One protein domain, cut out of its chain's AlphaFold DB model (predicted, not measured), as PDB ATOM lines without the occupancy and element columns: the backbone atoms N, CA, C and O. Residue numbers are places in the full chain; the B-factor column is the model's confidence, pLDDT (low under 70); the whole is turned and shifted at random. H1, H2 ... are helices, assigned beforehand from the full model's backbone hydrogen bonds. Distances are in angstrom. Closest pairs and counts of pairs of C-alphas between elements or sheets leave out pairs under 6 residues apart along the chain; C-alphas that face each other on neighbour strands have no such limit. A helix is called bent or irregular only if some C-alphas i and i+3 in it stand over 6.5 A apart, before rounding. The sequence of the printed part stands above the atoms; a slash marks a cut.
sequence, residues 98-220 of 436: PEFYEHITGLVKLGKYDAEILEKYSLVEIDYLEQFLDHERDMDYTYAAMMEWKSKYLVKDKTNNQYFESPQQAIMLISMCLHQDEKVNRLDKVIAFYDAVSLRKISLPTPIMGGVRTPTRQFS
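AT A GLANCE: This is residues 98 to 220 of the 436 residues of the protein "Ribonucleoside-diphosphate reductase" of Haliea sp (UniProt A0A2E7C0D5). One long helix, H6, runs through the middle as the core, with a second long helix, H7, folded back along one side of it as a hairpin and shorter helices round H6. H3 and H4 pack on this pair from one side and H1 packs on H3, while H4, H5 and H8 gather round the first half of H6; a long loop, residues 154 to 166, reaches away from this body. The printed part has 123 residues with eight named helices, H1 to H8 in chain order, and no named strand; the class is all helix. The whole is compact, with a radius of gyration of the C-alphas of 13.6 A and spans of 37 by 32 by 31 A.

IN THESE COORDINATES: H6, residues 167 to 179, is 18.5 A long, from C-alpha 167 at (114.532, 248.475, 136.442) to C-alpha 179 at (103.961, 245.780, 151.361). H7, residues 186 to 198, is 18.2 A long. H5, residues 143 to 153, is 14.4 A long and only just irregular: C-alphas 150 and 153 are 6.6 A apart. H1, residues 100 to 109, is 14.3 A long and begins with C-alpha 100 at (121.276, 245.981, 147.041). H3 is residues 123 to 130, H4 residues 135 to 140, H2 residues 116 to 120, and H8 residues 206 to 209, with C-alpha 209 at (106.567, 253.225, 138.749).

HOW THE PARTS SIT: H6 is the hub, touching H4, H7 and H8. H6 and H7 form a helical hairpin at a steep tilt of 40 degrees, opposite ways; their closest C-alphas, of Ser 175 and Val 190, are 5.1 A apart. H6 touches H4 with residues 167 to 168 alone, the closest C-alphas being those of His 135 and Gln 168, 6.1 A apart, and their steep tilt of 67 degrees is only just short of about perpendicular. H6 touches H8 with residues 170 to 174 alone, closest at the C-alphas of Ile 174 and Met 209, 7.3 A apart. H8 and H5 only just touch, with 3 pairs of C-alphas within 8 A; the closest, of Tyr 153 and Met 209, are 5.4 A apart. H3 and H7 only just touch, also with 3 such pairs, closest at Leu 129 and Ile 191, whose C-alphas are 7.2 A apart. H1 touches H3 at a steep tilt of 62 degrees, with the C-alphas of Tyr 101 and Ile 126 closest at 6.1 A. H2 and H6 are close but not clearly touching, with the C-alphas of Ile 117 and Cys 177 closest at 6.9 A. In H1, H2, H3, H5, H6 and H7 every O i to N i+4 pair is within hydrogen-bond range; in H4 it is 0 of 2, with 2 of 3 O i to N i+3 pairs, and H8 is too short for an i+4 pair.

THE WHOLE: The C-alphas farthest apart, of Asn 160 and Val 184, are 42.0 A apart. The printed part has no cut. The link from H5 to H6, 13 residues, is long. No printed residue is under 70 in pLDDT.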
ATOM      1  N   PRO A  98     125.279 247.136 141.720       94.75
ATOM      2  CA  PRO A  98     125.833 247.111 143.072       94.75
ATOM      3  C   PRO A  98     124.968 246.290 144.034       94.75
ATOM      4  O   PRO A  98     123.760 246.162 143.819       94.75
ATOM      5  N   GLU A  99     125.582 245.842 145.130       96.31
ATOM      6  CA  GLU A  99     124.902 245.172 146.245       96.31
ATOM      7  C   GLU A  99     123.702 245.995 146.728       96.31
ATOM      8  O   GLU A  99     123.778 247.220 146.918       96.31
ATOM      9  N   PHE A 100     122.567 245.323 146.903       97.81
ATOM     10  CA  PHE A 100     121.276 245.981 147.041       97.81
ATOM     11  C   PHE A 100     121.186 246.826 148.318       97.81
ATOM     12  O   PHE A 100     120.698 247.960 148.274       97.81
ATOM     13  N   TYR A 101     121.716 246.344 149.445       98.06
ATOM     14  CA  TYR A 101     121.711 247.110 150.692       98.06
ATOM     15  C   TYR A 101     122.573 248.381 150.625       98.06
ATOM     16  O   TYR A 101     122.131 249.466 151.038       98.06
ATOM     17  N   GLU A 102     123.792 248.280 150.085       97.06
ATOM     18  CA  GLU A 102     124.683 249.433 149.907       97.06
ATOM     19  C   GLU A 102     124.058 250.467 148.970       97.06
ATOM     20  O   GLU A 102     124.087 251.673 149.246       97.06
ATOM     21  N   HIS A 103     123.426 249.983 147.901       97.88
ATOM     22  CA  HIS A 103     122.703 250.790 146.940       97.88
ATOM     23  C   HIS A 103     121.577 251.608 147.592       97.88
ATOM     24  O   HIS A 103     121.552 252.840 147.471       97.88
ATOM     25  N   ILE A 104     120.685 250.947 148.340       98.50
ATOM     26  CA  ILE A 104     119.582 251.603 149.059       98.50
ATOM     27  C   ILE A 104     120.142 252.636 150.035       98.50
ATOM     28  O   ILE A 104     119.723 253.796 150.027       98.50
ATOM     29  N   THR A 105     121.131 252.246 150.839       98.25
ATOM     30  CA  THR A 105     121.748 253.124 151.839       98.25
ATOM     31  C   THR A 105     122.375 254.366 151.203       98.25
ATOM     32  O   THR A 105     122.223 255.477 151.721       98.25
ATOM     33  N   GLY A 106     123.063 254.209 150.071       98.00
ATOM     34  CA  GLY A 106     123.639 255.314 149.310       98.00
ATOM     35  C   GLY A 106     122.577 256.287 148.796       98.00
ATOM     36  O   GLY A 106     122.704 257.499 148.982       98.00
ATOM     37  N   LEU A 107     121.495 255.776 148.205       98.25
ATOM     38  CA  LEU A 107     120.433 256.615 147.643       98.25
ATOM     39  C   LEU A 107     119.524 257.257 148.698       98.25
ATOM     40  O   LEU A 107     119.031 258.364 148.460       98.25
ATOM     41  N   VAL A 108     119.361 256.644 149.873       98.44
ATOM     42  CA  VAL A 108     118.733 257.288 151.039       98.44
ATOM     43  C   VAL A 108     119.592 258.458 151.529       98.44
ATOM     44  O   VAL A 108     119.075 259.559 151.713       98.44
ATOM     45  N   LYS A 109     120.917 258.282 151.653       98.00
ATOM     46  CA  LYS A 109     121.842 259.372 152.036       98.00
ATOM     47  C   LYS A 109     121.819 260.540 151.047       98.00
ATOM     48  O   LYS A 109     121.953 261.691 151.455       98.00
ATOM     49  N   LEU A 110     121.633 260.257 149.757       96.56
ATOM     50  CA  LEU A 110     121.491 261.268 148.703       96.56
ATOM     51  C   LEU A 110     120.078 261.879 148.614       96.56
ATOM     52  O   LEU A 110     119.839 262.733 147.757       96.56
ATOM     53  N   GLY A 111     119.132 261.441 149.455       97.06
ATOM     54  CA  GLY A 111     117.741 261.904 149.454       97.06
ATOM     55  C   GLY A 111     116.952 261.519 148.198       97.06
ATOM     56  O   GLY A 111     115.950 262.158 147.876       97.06
ATOM     57  N   LYS A 112     117.423 260.520 147.441       97.06
ATOM     58  CA  LYS A 112     116.760 260.016 146.229       97.06
ATOM     59  C   LYS A 112     115.738 258.931 146.568       97.06
ATOM     60  O   LYS A 112     114.660 258.913 145.972       97.06
ATOM     61  N   TYR A 113     116.061 258.085 147.543       98.44
ATOM     62  CA  TYR A 113     115.134 257.134 148.149       98.44
ATOM     63  C   TYR A 113     114.631 257.618 149.500       98.44
ATOM     64  O   TYR A 113     115.248 258.464 150.148       98.44
ATOM     65  N   ASP A 114     113.481 257.093 149.895       98.06
ATOM     66  CA  ASP A 114     112.882 257.399 151.179       98.06
ATOM     67  C   ASP A 114     113.586 256.676 152.334       98.06
ATOM     68  O   ASP A 114     113.873 255.483 152.245       98.06
ATOM     69  N   ALA A 115     113.842 257.397 153.427       97.81
ATOM     70  CA  ALA A 115     114.511 256.845 154.602       97.81
ATOM     71  C   ALA A 115     113.686 255.756 155.308       97.81
ATOM     72  O   ALA A 115     114.275 254.850 155.896       97.81
ATOM     73  N   GLU A 116     112.355 255.788 155.180       97.56
ATOM     74  CA  GLU A 116     111.437 254.810 155.771       97.56
ATOM     75  C   GLU A 116     111.752 253.374 155.314       97.56
ATOM     76  O   GLU A 116     111.532 252.429 156.065       97.56
ATOM     77  N   ILE A 117     112.358 253.185 154.133       98.38
ATOM     78  CA  ILE A 117     112.772 251.858 153.645       98.38
ATOM     79  C   ILE A 117     113.718 251.179 154.647       98.38
ATOM     80  O   ILE A 117     113.505 250.022 155.004       98.38
ATOM     81  N   LEU A 118     114.724 251.908 155.144       98.31
ATOM     82  CA  LEU A 118     115.709 251.392 156.104       98.31
ATOM     83  C   LEU A 118     115.170 251.334 157.541       98.31
ATOM     84  O   LEU A 118     115.767 250.690 158.399       98.31
ATOM     85  N   GLU A 119     114.047 251.997 157.816       97.75
ATOM     86  CA  GLU A 119     113.328 251.873 159.088       97.75
ATOM     87  C   GLU A 119     112.440 250.620 159.107       97.75
ATOM     88  O   GLU A 119     112.256 249.996 160.153       97.75
ATOM     89  N   LYS A 120     111.876 250.247 157.950       98.00
ATOM     90  CA  LYS A 120     110.919 249.141 157.805       98.00
ATOM     91  C   LYS A 120     111.575 247.798 157.499       98.00
ATOM     92  O   LYS A 120     110.976 246.769 157.835       98.00
ATOM     93  N   TYR A 121     112.748 247.806 156.872       98.44
ATOM     94  CA  TYR A 121     113.484 246.614 156.460       98.44
ATOM     95  C   TYR A 121     114.886 246.604 157.063       98.44
ATOM     96  O   TYR A 121     115.660 247.544 156.899       98.44
ATOM     97  N   SER A 122     115.217 245.518 157.758       98.06
ATOM     98  CA  SER A 122     116.571 245.289 158.270       98.06
ATOM     99  C   SER A 122     117.534 244.851 157.159       98.06
ATOM    100  O   SER A 122     117.099 244.345 156.127       98.06
ATOM    101  N   LEU A 123     118.847 244.973 157.399       97.88
ATOM    102  CA  LEU A 123     119.895 244.434 156.515       97.88
ATOM    103  C   LEU A 123     119.611 242.975 156.126       97.88
ATOM    104  O   LEU A 123     119.540 242.657 154.951       97.88
ATOM    105  N   VAL A 124     119.325 242.121 157.116       98.31
ATOM    106  CA  VAL A 124     119.054 240.689 156.897       98.31
ATOM    107  C   VAL A 124     117.861 240.462 155.965       98.31
ATOM    108  O   VAL A 124     117.872 239.533 155.164       98.31
ATOM    109  N   GLU A 125     116.819 241.290 156.060       98.44
ATOM    110  CA  GLU A 125     115.660 241.185 155.168       98.44
ATOM    111  C   GLU A 125     115.971 241.690 153.759       98.44
ATOM    112  O   GLU A 125     115.490 241.102 152.796       98.44
ATOM    113  N   ILE A 126     116.760 242.759 153.628       98.56
ATOM    114  CA  ILE A 126     117.175 243.296 152.326       98.56
ATOM    115  C   ILE A 126     118.074 242.287 151.606       98.56
ATOM    116  O   ILE A 126     117.786 241.963 150.456       98.56
ATOM    117  N   ASP A 127     119.062 241.718 152.296       98.19
ATOM    118  CA  ASP A 127     119.951 240.680 151.756       98.19
ATOM    119  C   ASP A 127     119.167 239.417 151.374       98.19
ATOM    120  O   ASP A 127     119.473 238.741 150.393       98.19
ATOM    121  N   TYR A 128     118.122 239.080 152.139       98.50
ATOM    122  CA  TYR A 128     117.227 237.980 151.792       98.50
ATOM    123  C   TYR A 128     116.424 238.277 150.519       98.50
ATOM    124  O   TYR A 128     116.327 237.415 149.649       98.50
ATOM    125  N   LEU A 129     115.866 239.483 150.384       98.56
ATOM    126  CA  LEU A 129     115.108 239.894 149.197       98.56
ATOM    127  C   LEU A 129     115.994 240.019 147.950       98.56
ATOM    128  O   LEU A 129     115.534 239.719 146.850       98.56
ATOM    129  N   GLU A 130     117.258 240.413 148.111       98.31
ATOM    130  CA  GLU A 130     118.238 240.486 147.025       98.31
ATOM    131  C   GLU A 130     118.442 239.132 146.332       98.31
ATOM    132  O   GLU A 130     118.594 239.090 145.117       98.31
ATOM    133  N   GLN A 131     118.322 238.013 147.053       98.06
ATOM    134  CA  GLN A 131     118.425 236.666 146.467       98.06
ATOM    135  C   GLN A 131     117.334 236.360 145.430       98.06
ATOM    136  O   GLN A 131     117.471 235.416 144.654       98.06
ATOM    137  N   PHE A 132     116.245 237.134 145.428       98.19
ATOM    138  CA  PHE A 132     115.143 236.999 144.478       98.19
ATOM    139  C   PHE A 132     115.232 238.003 143.324       98.19
ATOM    140  O   PHE A 132     114.444 237.894 142.387       98.19
ATOM    141  N   LEU A 133     116.161 238.967 143.368       97.06
ATOM    142  CA  LEU A 133     116.408 239.868 142.246       97.06
ATOM    143  C   LEU A 133     117.001 239.088 141.073       97.06
ATOM    144  O   LEU A 133     118.029 238.429 141.185       97.06
ATOM    145  N   ASP A 134     116.362 239.223 139.919       97.69
ATOM    146  CA  ASP A 134     116.772 238.576 138.681       97.69
ATOM    147  C   ASP A 134     117.014 239.640 137.606       97.69
ATOM    148  O   ASP A 134     116.105 240.044 136.873       97.69
ATOM    149  N   HIS A 135     118.254 240.136 137.558       96.56
ATOM    150  CA  HIS A 135     118.683 241.188 136.632       96.56
ATOM    151  C   HIS A 135     118.607 240.778 135.156       96.56
ATOM    152  O   HIS A 135     118.484 241.656 134.301       96.56
ATOM    153  N   GLU A 136     118.567 239.480 134.843       95.88
ATOM    154  CA  GLU A 136     118.392 238.998 133.468       95.88
ATOM    155  C   GLU A 136     117.014 239.371 132.903       95.88
ATOM    156  O   GLU A 136     116.878 239.608 131.703       95.88
ATOM    157  N   ARG A 137     115.998 239.574 133.759       97.44
ATOM    158  CA  ARG A 137     114.659 240.046 133.338       97.44
ATOM    159  C   ARG A 137     114.678 241.433 132.690       97.44
ATOM    160  O   ARG A 137     113.712 241.809 132.010       97.44
ATOM    161  N   ASP A 138     115.748 242.210 132.886       96.75
ATOM    162  CA  ASP A 138     115.936 243.490 132.197       96.75
ATOM    163  C   ASP A 138     116.274 243.307 130.708       96.75
ATOM    164  O   ASP A 138     115.960 244.182 129.897       96.75
ATOM    165  N   MET A 139     116.822 242.150 130.320       96.12
ATOM    166  CA  MET A 139     117.184 241.831 128.932       96.12
ATOM    167  C   MET A 139     115.981 241.473 128.051       96.12
ATOM    168  O   MET A 139     116.106 241.450 126.823       96.12
ATOM    169  N   ASP A 140     114.812 241.274 128.666       94.88
ATOM    170  CA  ASP A 140     113.538 240.980 127.999       94.88
ATOM    171  C   ASP A 140     112.709 242.244 127.706       94.88
ATOM    172  O   ASP A 140     111.565 242.183 127.236       94.88
ATOM    173  N   TYR A 141     113.200 243.439 128.048       97.31
ATOM    174  CA  TYR A 141     112.513 244.672 127.664       97.31
ATOM    175  C   TYR A 141     112.763 245.005 126.194       97.31
ATOM    176  O   TYR A 141     113.894 245.093 125.724       97.31
ATOM    177  N   THR A 142     111.675 245.284 125.476       98.00
ATOM    178  CA  THR A 142     111.757 245.880 124.144       98.00
ATOM    179  C   THR A 142     112.324 247.296 124.245       98.00
ATOM    180  O   THR A 142     112.206 247.964 125.278       98.00
ATOM    181  N   TYR A 143     112.882 247.805 123.151       98.31
ATOM    182  CA  TYR A 143     113.414 249.163 123.082       98.31
ATOM    183  C   TYR A 143     112.400 250.222 123.533       98.31
ATOM    184  O   TYR A 143     112.731 251.107 124.320       98.31
ATOM    185  N   ALA A 144     111.138 250.099 123.109       97.56
ATOM    186  CA  ALA A 144     110.075 251.009 123.528       97.56
ATOM    187  C   ALA A 144     109.838 250.965 125.049       97.56
ATOM    188  O   ALA A 144     109.700 252.012 125.680       97.56
ATOM    189  N   ALA A 145     109.846 249.773 125.655       97.06
ATOM    190  CA  ALA A 145     109.700 249.625 127.101       97.06
ATOM    191  C   ALA A 145     110.903 250.211 127.860       97.06
ATOM    192  O   ALA A 145     110.720 250.944 128.834       97.06
ATOM    193  N   MET A 146     112.132 249.977 127.386       97.69
ATOM    194  CA  MET A 146     113.329 250.584 127.980       97.69
ATOM    195  C   MET A 146     113.358 252.107 127.836       97.69
ATOM    196  O   MET A 146     113.824 252.811 128.734       97.69
ATOM    197  N   MET A 147     112.805 252.651 126.750       96.75
ATOM    198  CA  MET A 147     112.643 254.095 126.590       96.75
ATOM    199  C   MET A 147     111.658 254.685 127.607       96.75
ATOM    200  O   MET A 147     111.876 255.799 128.092       96.75
ATOM    201  N   GLU A 148     110.609 253.957 127.992       95.50
ATOM    202  CA  GLU A 148     109.718 254.360 129.087       95.50
ATOM    203  C   GLU A 148     110.445 254.338 130.443       95.50
ATOM    204  O   GLU A 148     110.360 255.319 131.192       95.50
ATOM    205  N   TRP A 149     111.255 253.306 130.711       96.94
ATOM    206  CA  TRP A 149     112.130 253.255 131.890       96.94
ATOM    207  C   TRP A 149     113.074 254.461 131.965       96.94
ATOM    208  O   TRP A 149     113.036 255.215 132.940       96.94
ATOM    209  N   LYS A 150     113.838 254.709 130.893       95.19
ATOM    210  CA  LYS A 150     114.751 255.855 130.749       95.19
ATOM    211  C   LYS A 150     114.039 257.196 130.933       95.19
ATOM    212  O   LYS A 150     114.534 258.118 131.587       95.19
ATOM    213  N   SER A 151     112.891 257.368 130.289       91.00
ATOM    214  CA  SER A 151     112.251 258.681 130.216       91.00
ATOM    215  C   SER A 151     111.479 259.031 131.486       91.00
ATOM    216  O   SER A 151     111.539 260.193 131.903       91.00
ATOM    217  N   LYS A 152     110.787 258.061 132.103       90.06
ATOM    218  CA  LYS A 152     109.743 258.334 133.103       90.06
ATOM    219  C   LYS A 152     109.873 257.576 134.423       90.06
ATOM    220  O   LYS A 152     109.403 258.120 135.421       90.06
ATOM    221  N   TYR A 153     110.421 256.359 134.441       95.25
ATOM    222  CA  TYR A 153     110.295 255.479 135.616       95.25
ATOM    223  C   TYR A 153     111.535 255.430 136.499       95.25
ATOM    224  O   TYR A 153     111.380 255.432 137.717       95.25
ATOM    225  N   LEU A 154     112.737 255.428 135.918       97.12
ATOM    226  CA  LEU A 154     113.964 255.407 136.710       97.12
ATOM    227  C   LEU A 154     114.159 256.731 137.458       97.12
ATOM    228  O   LEU A 154     113.964 257.822 136.903       97.12
ATOM    229  N   VAL A 155     114.589 256.633 138.713       96.38
ATOM    230  CA  VAL A 155     115.026 257.764 139.523       96.38
ATOM    231  C   VAL A 155     116.258 258.359 138.857       96.38
ATOM    232  O   VAL A 155     117.277 257.701 138.644       96.38
ATOM    233  N   LYS A 156     116.138 259.635 138.498       94.06
ATOM    234  CA  LYS A 156     117.192 260.399 137.844       94.06
ATOM    235  C   LYS A 156     117.167 261.847 138.282       94.06
ATOM    236  O   LYS A 156     116.120 262.394 138.641       94.06
ATOM    237  N   ASP A 157     118.318 262.486 138.198       91.56
ATOM    238  CA  ASP A 157     118.414 263.925 138.323       91.56
ATOM    239  C   ASP A 157     118.120 264.554 136.961       91.56
ATOM    240  O   ASP A 157     118.812 264.332 135.971       91.56
ATOM    241  N   LYS A 158     117.029 265.317 136.891       85.69
ATOM    242  CA  LYS A 158     116.549 265.895 135.630       85.69
ATOM    243  C   LYS A 158     117.395 267.079 135.158       85.69
ATOM    244  O   LYS A 158     117.238 267.488 134.015       85.69
ATOM    245  N   THR A 159     118.254 267.635 136.015       86.56
ATOM    246  CA  THR A 159     119.093 268.794 135.674       86.56
ATOM    247  C   THR A 159     120.335 268.395 134.883       86.56
ATOM    248  O   THR A 159     120.782 269.154 134.028       86.56
ATOM    249  N   ASN A 160     120.857 267.190 135.121       87.31
ATOM    250  CA  ASN A 160     122.067 266.673 134.478       87.31
ATOM    251  C   ASN A 160     121.880 265.286 133.827       87.31
ATOM    252  O   ASN A 160     122.834 264.743 133.284       87.31
ATOM    253  N   ASN A 161     120.666 264.724 133.853       85.75
ATOM    254  CA  ASN A 161     120.328 263.391 133.338       85.75
ATOM    255  C   ASN A 161     121.116 262.228 133.971       85.75
ATOM    256  O   ASN A 161     121.243 261.171 133.351       85.75
ATOM    257  N   GLN A 162     121.593 262.381 135.209       91.75
ATOM    258  CA  GLN A 162     122.214 261.294 135.963       91.75
ATOM    259  C   GLN A 162     121.154 260.282 136.409       91.75
ATOM    260  O   GLN A 162     120.215 260.644 137.121       91.75
ATOM    261  N   TYR A 163     121.314 259.020 136.012       95.62
ATOM    262  CA  TYR A 163     120.474 257.903 136.457       95.62
ATOM    263  C   TYR A 163     121.023 257.317 137.755       95.62
ATOM    264  O   TYR A 163     122.217 257.444 138.026       95.62
ATOM    265  N   PHE A 164     120.155 256.699 138.553       97.19
ATOM    266  CA  PHE A 164     120.548 256.185 139.861       97.19
ATOM    267  C   PHE A 164     120.255 254.714 140.089       97.19
ATOM    268  O   PHE A 164     120.770 254.212 141.062       97.19
ATOM    269  N   GLU A 165     119.482 254.019 139.258       97.75
ATOM    270  CA  GLU A 165     119.035 252.646 139.550       97.75
ATOM    271  C   GLU A 165     118.763 251.855 138.258       97.75
ATOM    272  O   GLU A 165     118.671 252.444 137.174       97.75
ATOM    273  N   SER A 166     118.579 250.538 138.386       97.31
ATOM    274  CA  SER A 166     118.101 249.647 137.320       97.31
ATOM    275  C   SER A 166     116.595 249.352 137.439       97.31
ATOM    276  O   SER A 166     116.004 249.549 138.509       97.31
ATOM    277  N   PRO A 167     115.938 248.860 136.369       98.00
ATOM    278  CA  PRO A 167     114.532 248.475 136.442       98.00
ATOM    279  C   PRO A 167     114.235 247.407 137.505       98.00
ATOM    280  O   PRO A 167     113.273 247.579 138.252       98.00
ATOM    281  N   GLN A 168     115.049 246.352 137.649       98.12
ATOM    282  CA  GLN A 168     114.794 245.348 138.696       98.12
ATOM    283  C   GLN A 168     114.902 245.909 140.117       98.12
ATOM    284  O   GLN A 168     114.024 245.633 140.936       98.12
ATOM    285  N   GLN A 169     115.915 246.741 140.401       98.19
ATOM    286  CA  GLN A 169     116.029 247.415 141.703       98.19
ATOM    287  C   GLN A 169     114.786 248.266 141.979       98.19
ATOM    288  O   GLN A 169     114.200 248.186 143.060       98.19
ATOM    289  N   ALA A 170     114.325 249.022 140.977       98.38
ATOM    290  CA  ALA A 170     113.118 249.826 141.095       98.38
ATOM    291  C   ALA A 170     111.873 248.971 141.394       98.38
ATOM    292  O   ALA A 170     111.104 249.324 142.285       98.38
ATOM    293  N   ILE A 171     111.666 247.848 140.693       98.69
ATOM    294  CA  ILE A 171     110.499 246.971 140.905       98.69
ATOM    295  C   ILE A 171     110.535 246.326 142.294       98.69
ATOM    296  O   ILE A 171     109.505 246.309 142.975       98.69
ATOM    297  N   MET A 172     111.688 245.825 142.743       98.81
ATOM    298  CA  MET A 172     111.812 245.244 144.083       98.81
ATOM    299  C   MET A 172     111.513 246.289 145.159       98.81
ATOM    300  O   MET A 172     110.692 246.043 146.039       98.81
ATOM    301  N   LEU A 173     112.056 247.502 145.032       98.81
ATOM    302  CA  LEU A 173     111.779 248.591 145.972       98.81
ATOM    303  C   LEU A 173     110.318 249.046 145.956       98.81
ATOM    304  O   LEU A 173     109.762 249.349 147.008       98.81
ATOM    305  N   ILE A 174     109.665 249.066 144.791       98.69
ATOM    306  CA  ILE A 174     108.219 249.314 144.713       98.69
ATOM    307  C   ILE A 174     107.462 248.239 145.500       98.69
ATOM    308  O   ILE A 174     106.574 248.566 146.286       98.69
ATOM    309  N   SER A 175     107.836 246.973 145.322       98.75
ATOM    310  CA  SER A 175     107.223 245.827 146.002       98.75
ATOM    311  C   SER A 175     107.407 245.910 147.518       98.75
ATOM    312  O   SER A 175     106.445 245.736 148.265       98.75
ATOM    313  N   MET A 176     108.618 246.255 147.968       98.75
ATOM    314  CA  MET A 176     108.941 246.512 149.372       98.75
ATOM    315  C   MET A 176     108.059 247.627 149.938       98.75
ATOM    316  O   MET A 176     107.289 247.401 150.865       98.75
ATOM    317  N   CYS A 177     108.078 248.817 149.338       98.50
ATOM    318  CA  CYS A 177     107.328 249.962 149.852       98.50
ATOM    319  C   CYS A 177     105.807 249.727 149.891       98.50
ATOM    320  O   CYS A 177     105.149 250.183 150.821       98.50
ATOM    321  N   LEU A 178     105.225 249.023 148.911       98.12
ATOM    322  CA  LEU A 178     103.780 248.750 148.897       98.12
ATOM    323  C   LEU A 178     103.347 247.727 149.958       98.12
ATOM    324  O   LEU A 178     102.204 247.778 150.410       98.12
ATOM    325  N   HIS A 179     104.242 246.825 150.371       98.31
ATOM    326  CA  HIS A 179     103.961 245.780 151.361       98.31
ATOM    327  C   HIS A 179     104.636 246.018 152.723       98.31
ATOM    328  O   HIS A 179     104.548 245.164 153.604       98.31
ATOM    329  N   GLN A 180     105.269 247.174 152.944       97.06
ATOM    330  CA  GLN A 180     106.096 247.445 154.130       97.06
ATOM    331  C   GLN A 180     105.363 247.308 155.477       97.06
ATOM    332  O   GLN A 180     105.988 246.945 156.478       97.06
ATOM    333  N   ASP A 181     104.047 247.542 155.493       97.25
ATOM    334  CA  ASP A 181     103.187 247.499 156.686       97.25
ATOM    335  C   ASP A 181     102.379 246.193 156.822       97.25
ATOM    336  O   ASP A 181     101.502 246.070 157.685       97.25
ATOM    337  N   GLU A 182     102.657 245.194 155.980       97.62
ATOM    338  CA  GLU A 182     102.010 243.887 156.058       97.62
ATOM    339  C   GLU A 182     102.370 243.164 157.358       97.62
ATOM    340  O   GLU A 182     103.537 242.944 157.679       97.62
ATOM    341  N   LYS A 183     101.346 242.753 158.116       95.19
ATOM    342  CA  LYS A 183     101.527 242.117 159.434       95.19
ATOM    343  C   LYS A 183     101.840 240.623 159.359       95.19
ATOM    344  O   LYS A 183     102.322 240.054 160.332       95.19
ATOM    345  N   VAL A 184     101.506 239.977 158.242       95.44
ATOM    346  CA  VAL A 184     101.616 238.525 158.050       95.44
ATOM    347  C   VAL A 184     102.222 238.258 156.677       95.44
ATOM    348  O   VAL A 184     101.744 238.806 155.682       95.44
ATOM    349  N   ASN A 185     103.250 237.404 156.635       96.06
ATOM    350  CA  ASN A 185     103.947 236.967 155.418       96.06
ATOM    351  C   ASN A 185     104.427 238.140 154.541       96.06
ATOM    352  O   ASN A 185     104.294 238.117 153.319       96.06
ATOM    353  N   ARG A 186     104.950 239.198 155.175       98.19
ATOM    354  CA  ARG A 186     105.374 240.436 154.504       98.19
ATOM    355  C   ARG A 186     106.359 240.178 153.365       98.19
ATOM    356  O   ARG A 186     106.118 240.632 152.253       98.19
ATOM    357  N   LEU A 187     107.441 239.445 153.634       98.38
ATOM    358  CA  LEU A 187     108.484 239.175 152.639       98.38
ATOM    359  C   LEU A 187     107.958 238.298 151.495       98.38
ATOM    360  O   LEU A 187     108.204 238.621 150.339       98.38
ATOM    361  N   ASP A 188     107.139 237.284 151.791       98.50
ATOM    362  CA  ASP A 188     106.506 236.455 150.754       98.50
ATOM    363  C   ASP A 188     105.630 237.294 149.813       98.50
ATOM    364  O   ASP A 188     105.630 237.083 148.602       98.50
ATOM    365  N   LYS A 189     104.896 238.277 150.354       98.56
ATOM    366  CA  LYS A 189     104.096 239.212 149.549       98.56
ATOM    367  C   LYS A 189     104.969 240.130 148.696       98.56
ATOM    368  O   LYS A 189     104.639 240.335 147.531       98.56
ATOM    369  N   VAL A 190     106.080 240.638 149.242       98.81
ATOM    370  CA  VAL A 190     107.068 241.422 148.478       98.81
ATOM    371  C   VAL A 190     107.586 240.605 147.294       98.81
ATOM    372  O   VAL A 190     107.532 241.087 146.167       98.81
ATOM    373  N   ILE A 191     108.013 239.361 147.531       98.81
ATOM    374  CA  ILE A 191     108.553 238.467 146.497       98.81
ATOM    375  C   ILE A 191     107.484 238.148 145.444       98.81
ATOM    376  O   ILE A 191     107.719 238.314 144.249       98.81
ATOM    377  N   ALA A 192     106.277 237.764 145.870       98.62
ATOM    378  CA  ALA A 192     105.184 237.443 144.954       98.62
ATOM    379  C   ALA A 192     104.782 238.644 144.080       98.62
ATOM    380  O   ALA A 192     104.479 238.478 142.894       98.62
ATOM    381  N   PHE A 193     104.784 239.854 144.646       98.75
ATOM    382  CA  PHE A 193     104.488 241.074 143.902       98.75
ATOM    383  C   PHE A 193     105.628 241.452 142.948       98.75
ATOM    384  O   PHE A 193     105.359 241.763 141.785       98.75
ATOM    385  N   TYR A 194     106.885 241.349 143.395       98.81
ATOM    386  CA  TYR A 194     108.061 241.539 142.548       98.81
ATOM    387  C   TYR A 194     108.011 240.616 141.331       98.81
ATOM    388  O   TYR A 194     108.125 241.099 140.203       98.81
ATOM    389  N   ASP A 195     107.758 239.321 141.526       98.69
ATOM    390  CA  ASP A 195     107.625 238.359 140.432       98.69
ATOM    391  C   ASP A 195     106.465 238.710 139.501       98.69
ATOM    392  O   ASP A 195     106.609 238.669 138.280       98.69
ATOM    393  N   ALA A 196     105.306 239.089 140.043       98.62
ATOM    394  CA  ALA A 196     104.161 239.460 139.221       98.62
ATOM    395  C   ALA A 196     104.449 240.676 138.323       98.62
ATOM    396  O   ALA A 196     104.035 240.692 137.162       98.62
ATOM    397  N   VAL A 197     105.165 241.683 138.829       98.38
ATOM    398  CA  VAL A 197     105.463 242.910 138.077       98.38
ATOM    399  C   VAL A 197     106.651 242.722 137.130       98.38
ATOM    400  O   VAL A 197     106.550 243.073 135.956       98.38
ATOM    401  N   SER A 198     107.754 242.128 137.588       98.12
ATOM    402  CA  SER A 198     108.962 241.921 136.768       98.12
ATOM    403  C   SER A 198     108.757 240.895 135.645       98.12
ATOM    404  O   SER A 198     109.265 241.097 134.541       98.12
ATOM    405  N   LEU A 199     107.915 239.872 135.861       97.44
ATOM    406  CA  LEU A 199     107.449 238.951 134.809       97.44
ATOM    407  C   LEU A 199     106.279 239.521 133.990       97.44
ATOM    408  O   LEU A 199     105.667 238.805 133.197       97.44
ATOM    409  N   ARG A 200     105.940 240.803 134.185       95.88
ATOM    410  CA  ARG A 200     104.942 241.563 133.410       95.88
ATOM    411  C   ARG A 200     103.525 240.974 133.458       95.88
ATOM    412  O   ARG A 200     102.725 241.210 132.556       95.88
ATOM    413  N   LYS A 201     103.184 240.249 134.528       97.88
ATOM    414  CA  LYS A 201     101.816 239.770 134.803       97.88
ATOM    415  C   LYS A 201     100.917 240.903 135.304       97.88
ATOM    416  O   LYS A 201      99.709 240.866 135.092       97.88
ATOM    417  N   ILE A 202     101.506 241.905 135.960       98.00
ATOM    418  CA  ILE A 202     100.831 243.110 136.452       98.00
ATOM    419  C   ILE A 202     101.558 244.345 135.914       98.00
ATOM    420  O   ILE A 202     102.775 244.462 136.034       98.00
ATOM    421  N   SER A 203     100.802 245.288 135.345       96.62
ATOM    422  CA  SER A 203     101.309 246.603 134.947       96.62
ATOM    423  C   SER A 203     100.916 247.652 135.981       96.62
ATOM    424  O   SER A 203      99.771 247.681 136.434       96.62
ATOM    425  N   LEU A 204     101.857 248.525 136.345       96.88
ATOM    426  CA  LEU A 204     101.625 249.585 137.321       96.88
ATOM    427  C   LEU A 204     101.549 250.964 136.642       96.88
ATOM    428  O   LEU A 204     102.305 251.241 135.707       96.88
ATOM    429  N   PRO A 205     100.681 251.871 137.126       94.38
ATOM    430  CA  PRO A 205     100.615 253.248 136.647       94.38
ATOM    431  C   PRO A 205     101.934 254.021 136.786       94.38
ATOM    432  O   PRO A 205     102.690 253.844 137.742       94.38
ATOM    433  N   THR A 206     102.164 254.975 135.877       90.94
ATOM    434  CA  THR A 206     103.362 255.836 135.861       90.94
ATOM    435  C   THR A 206     103.698 256.501 137.210       90.94
ATOM    436  O   THR A 206     104.877 256.481 137.567       90.94
ATOM    437  N   PRO A 207     102.750 257.081 137.983       90.19
ATOM    438  CA  PRO A 207     103.088 257.682 139.278       90.19
ATOM    439  C   PRO A 207     103.637 256.678 140.295       90.19
ATOM    440  O   PRO A 207     104.494 257.049 141.091       90.19
ATOM    441  N   ILE A 208     103.189 255.418 140.234       95.06
ATOM    442  CA  ILE A 208     103.706 254.337 141.078       95.06
ATOM    443  C   ILE A 208     105.117 253.968 140.618       95.06
ATOM    444  O   ILE A 208     106.061 254.086 141.397       95.06
ATOM    445  N   MET A 209     105.280 253.637 139.332       95.81
ATOM    446  CA  MET A 209     106.567 253.225 138.749       95.81
ATOM    447  C   MET A 209     107.682 254.257 138.966       95.81
ATOM    448  O   MET A 209     108.803 253.909 139.331       95.81
ATOM    449  N   GLY A 210     107.377 255.543 138.780       92.06
ATOM    450  CA  GLY A 210     108.344 256.638 138.911       92.06
ATOM    451  C   GLY A 210     108.352 257.349 140.265       92.06
ATOM    452  O   GLY A 210     108.892 258.457 140.344       92.06
ATOM    453  N   GLY A 211     107.671 256.820 141.287       92.38
ATOM    454  CA  GLY A 211     107.469 257.529 142.557       92.38
ATOM    455  C   GLY A 211     107.608 256.664 143.803       92.38
ATOM    456  O   GLY A 211     108.262 257.094 144.753       92.38
ATOM    457  N   VAL A 212     107.028 255.464 143.822       95.88
ATOM    458  CA  VAL A 212     107.081 254.581 144.996       95.88
ATOM    459  C   VAL A 212     108.521 254.098 145.186       95.88
ATOM    460  O   VAL A 212     109.078 253.525 144.253       95.88
ATOM    461  N   ARG A 213     109.090 254.362 146.378       97.56
ATOM    462  CA  ARG A 213     110.515 254.316 146.820       97.56
ATOM    463  C   ARG A 213     111.195 255.676 146.999       97.56
ATOM    464  O   ARG A 213     112.212 255.754 147.675       97.56
ATOM    465  N   THR A 214     110.641 256.746 146.432       96.31
ATOM    466  CA  THR A 214     111.158 258.118 146.606       96.31
ATOM    467  C   THR A 214     110.452 258.840 147.762       96.31
ATOM    468  O   THR A 214     109.367 258.412 148.161       96.31
ATOM    469  N   PRO A 215     110.961 259.998 148.235       94.44
ATOM    470  CA  PRO A 215     110.284 260.817 149.250       94.44
ATOM    471  C   PRO A 215     108.883 261.331 148.878       94.44
ATOM    472  O   PRO A 215     108.152 261.853 149.716       94.44
ATOM    473  N   THR A 216     108.480 261.218 147.610       88.62
ATOM    474  CA  THR A 216     107.141 261.630 147.176       88.62
ATOM    475  C   THR A 216     106.089 260.637 147.677       88.62
ATOM    476  O   THR A 216     106.253 259.432 147.528       88.62
ATOM    477  N   ARG A 217     104.977 261.144 148.221       89.06
ATOM    478  CA  ARG A 217     103.826 260.346 148.698       89.06
ATOM    479  C   ARG A 217     102.529 260.623 147.928       89.06
ATOM    480  O   ARG A 217     101.434 260.409 148.437       89.06
ATOM    481  N   GLN A 218     102.649 261.108 146.694       85.06
ATOM    482  CA  GLN A 218     101.526 261.240 145.767       85.06
ATOM    483  C   GLN A 218     101.687 260.217 144.646       85.06
ATOM    484  O   GLN A 218     102.671 260.256 143.903       85.06
ATOM    485  N   PHE A 219     100.700 259.328 144.525       89.81
ATOM    486  CA  PHE A 219     100.663 258.292 143.488       89.81
ATOM    487  C   PHE A 219      99.349 258.288 142.688       89.81
ATOM    488  O   PHE A 219      99.133 257.422 141.837       89.81
ATOM    489  N   SER A 220      98.454 259.247 142.947       86.44
ATOM    490  CA  SER A 220      97.155 259.325 142.280       86.44
ATOM    491  C   SER A 220      97.327 259.826 140.849       86.44
ATOM    492  O   SER A 220      97.726 260.965 140.611       86.44
TER     493      SER A 220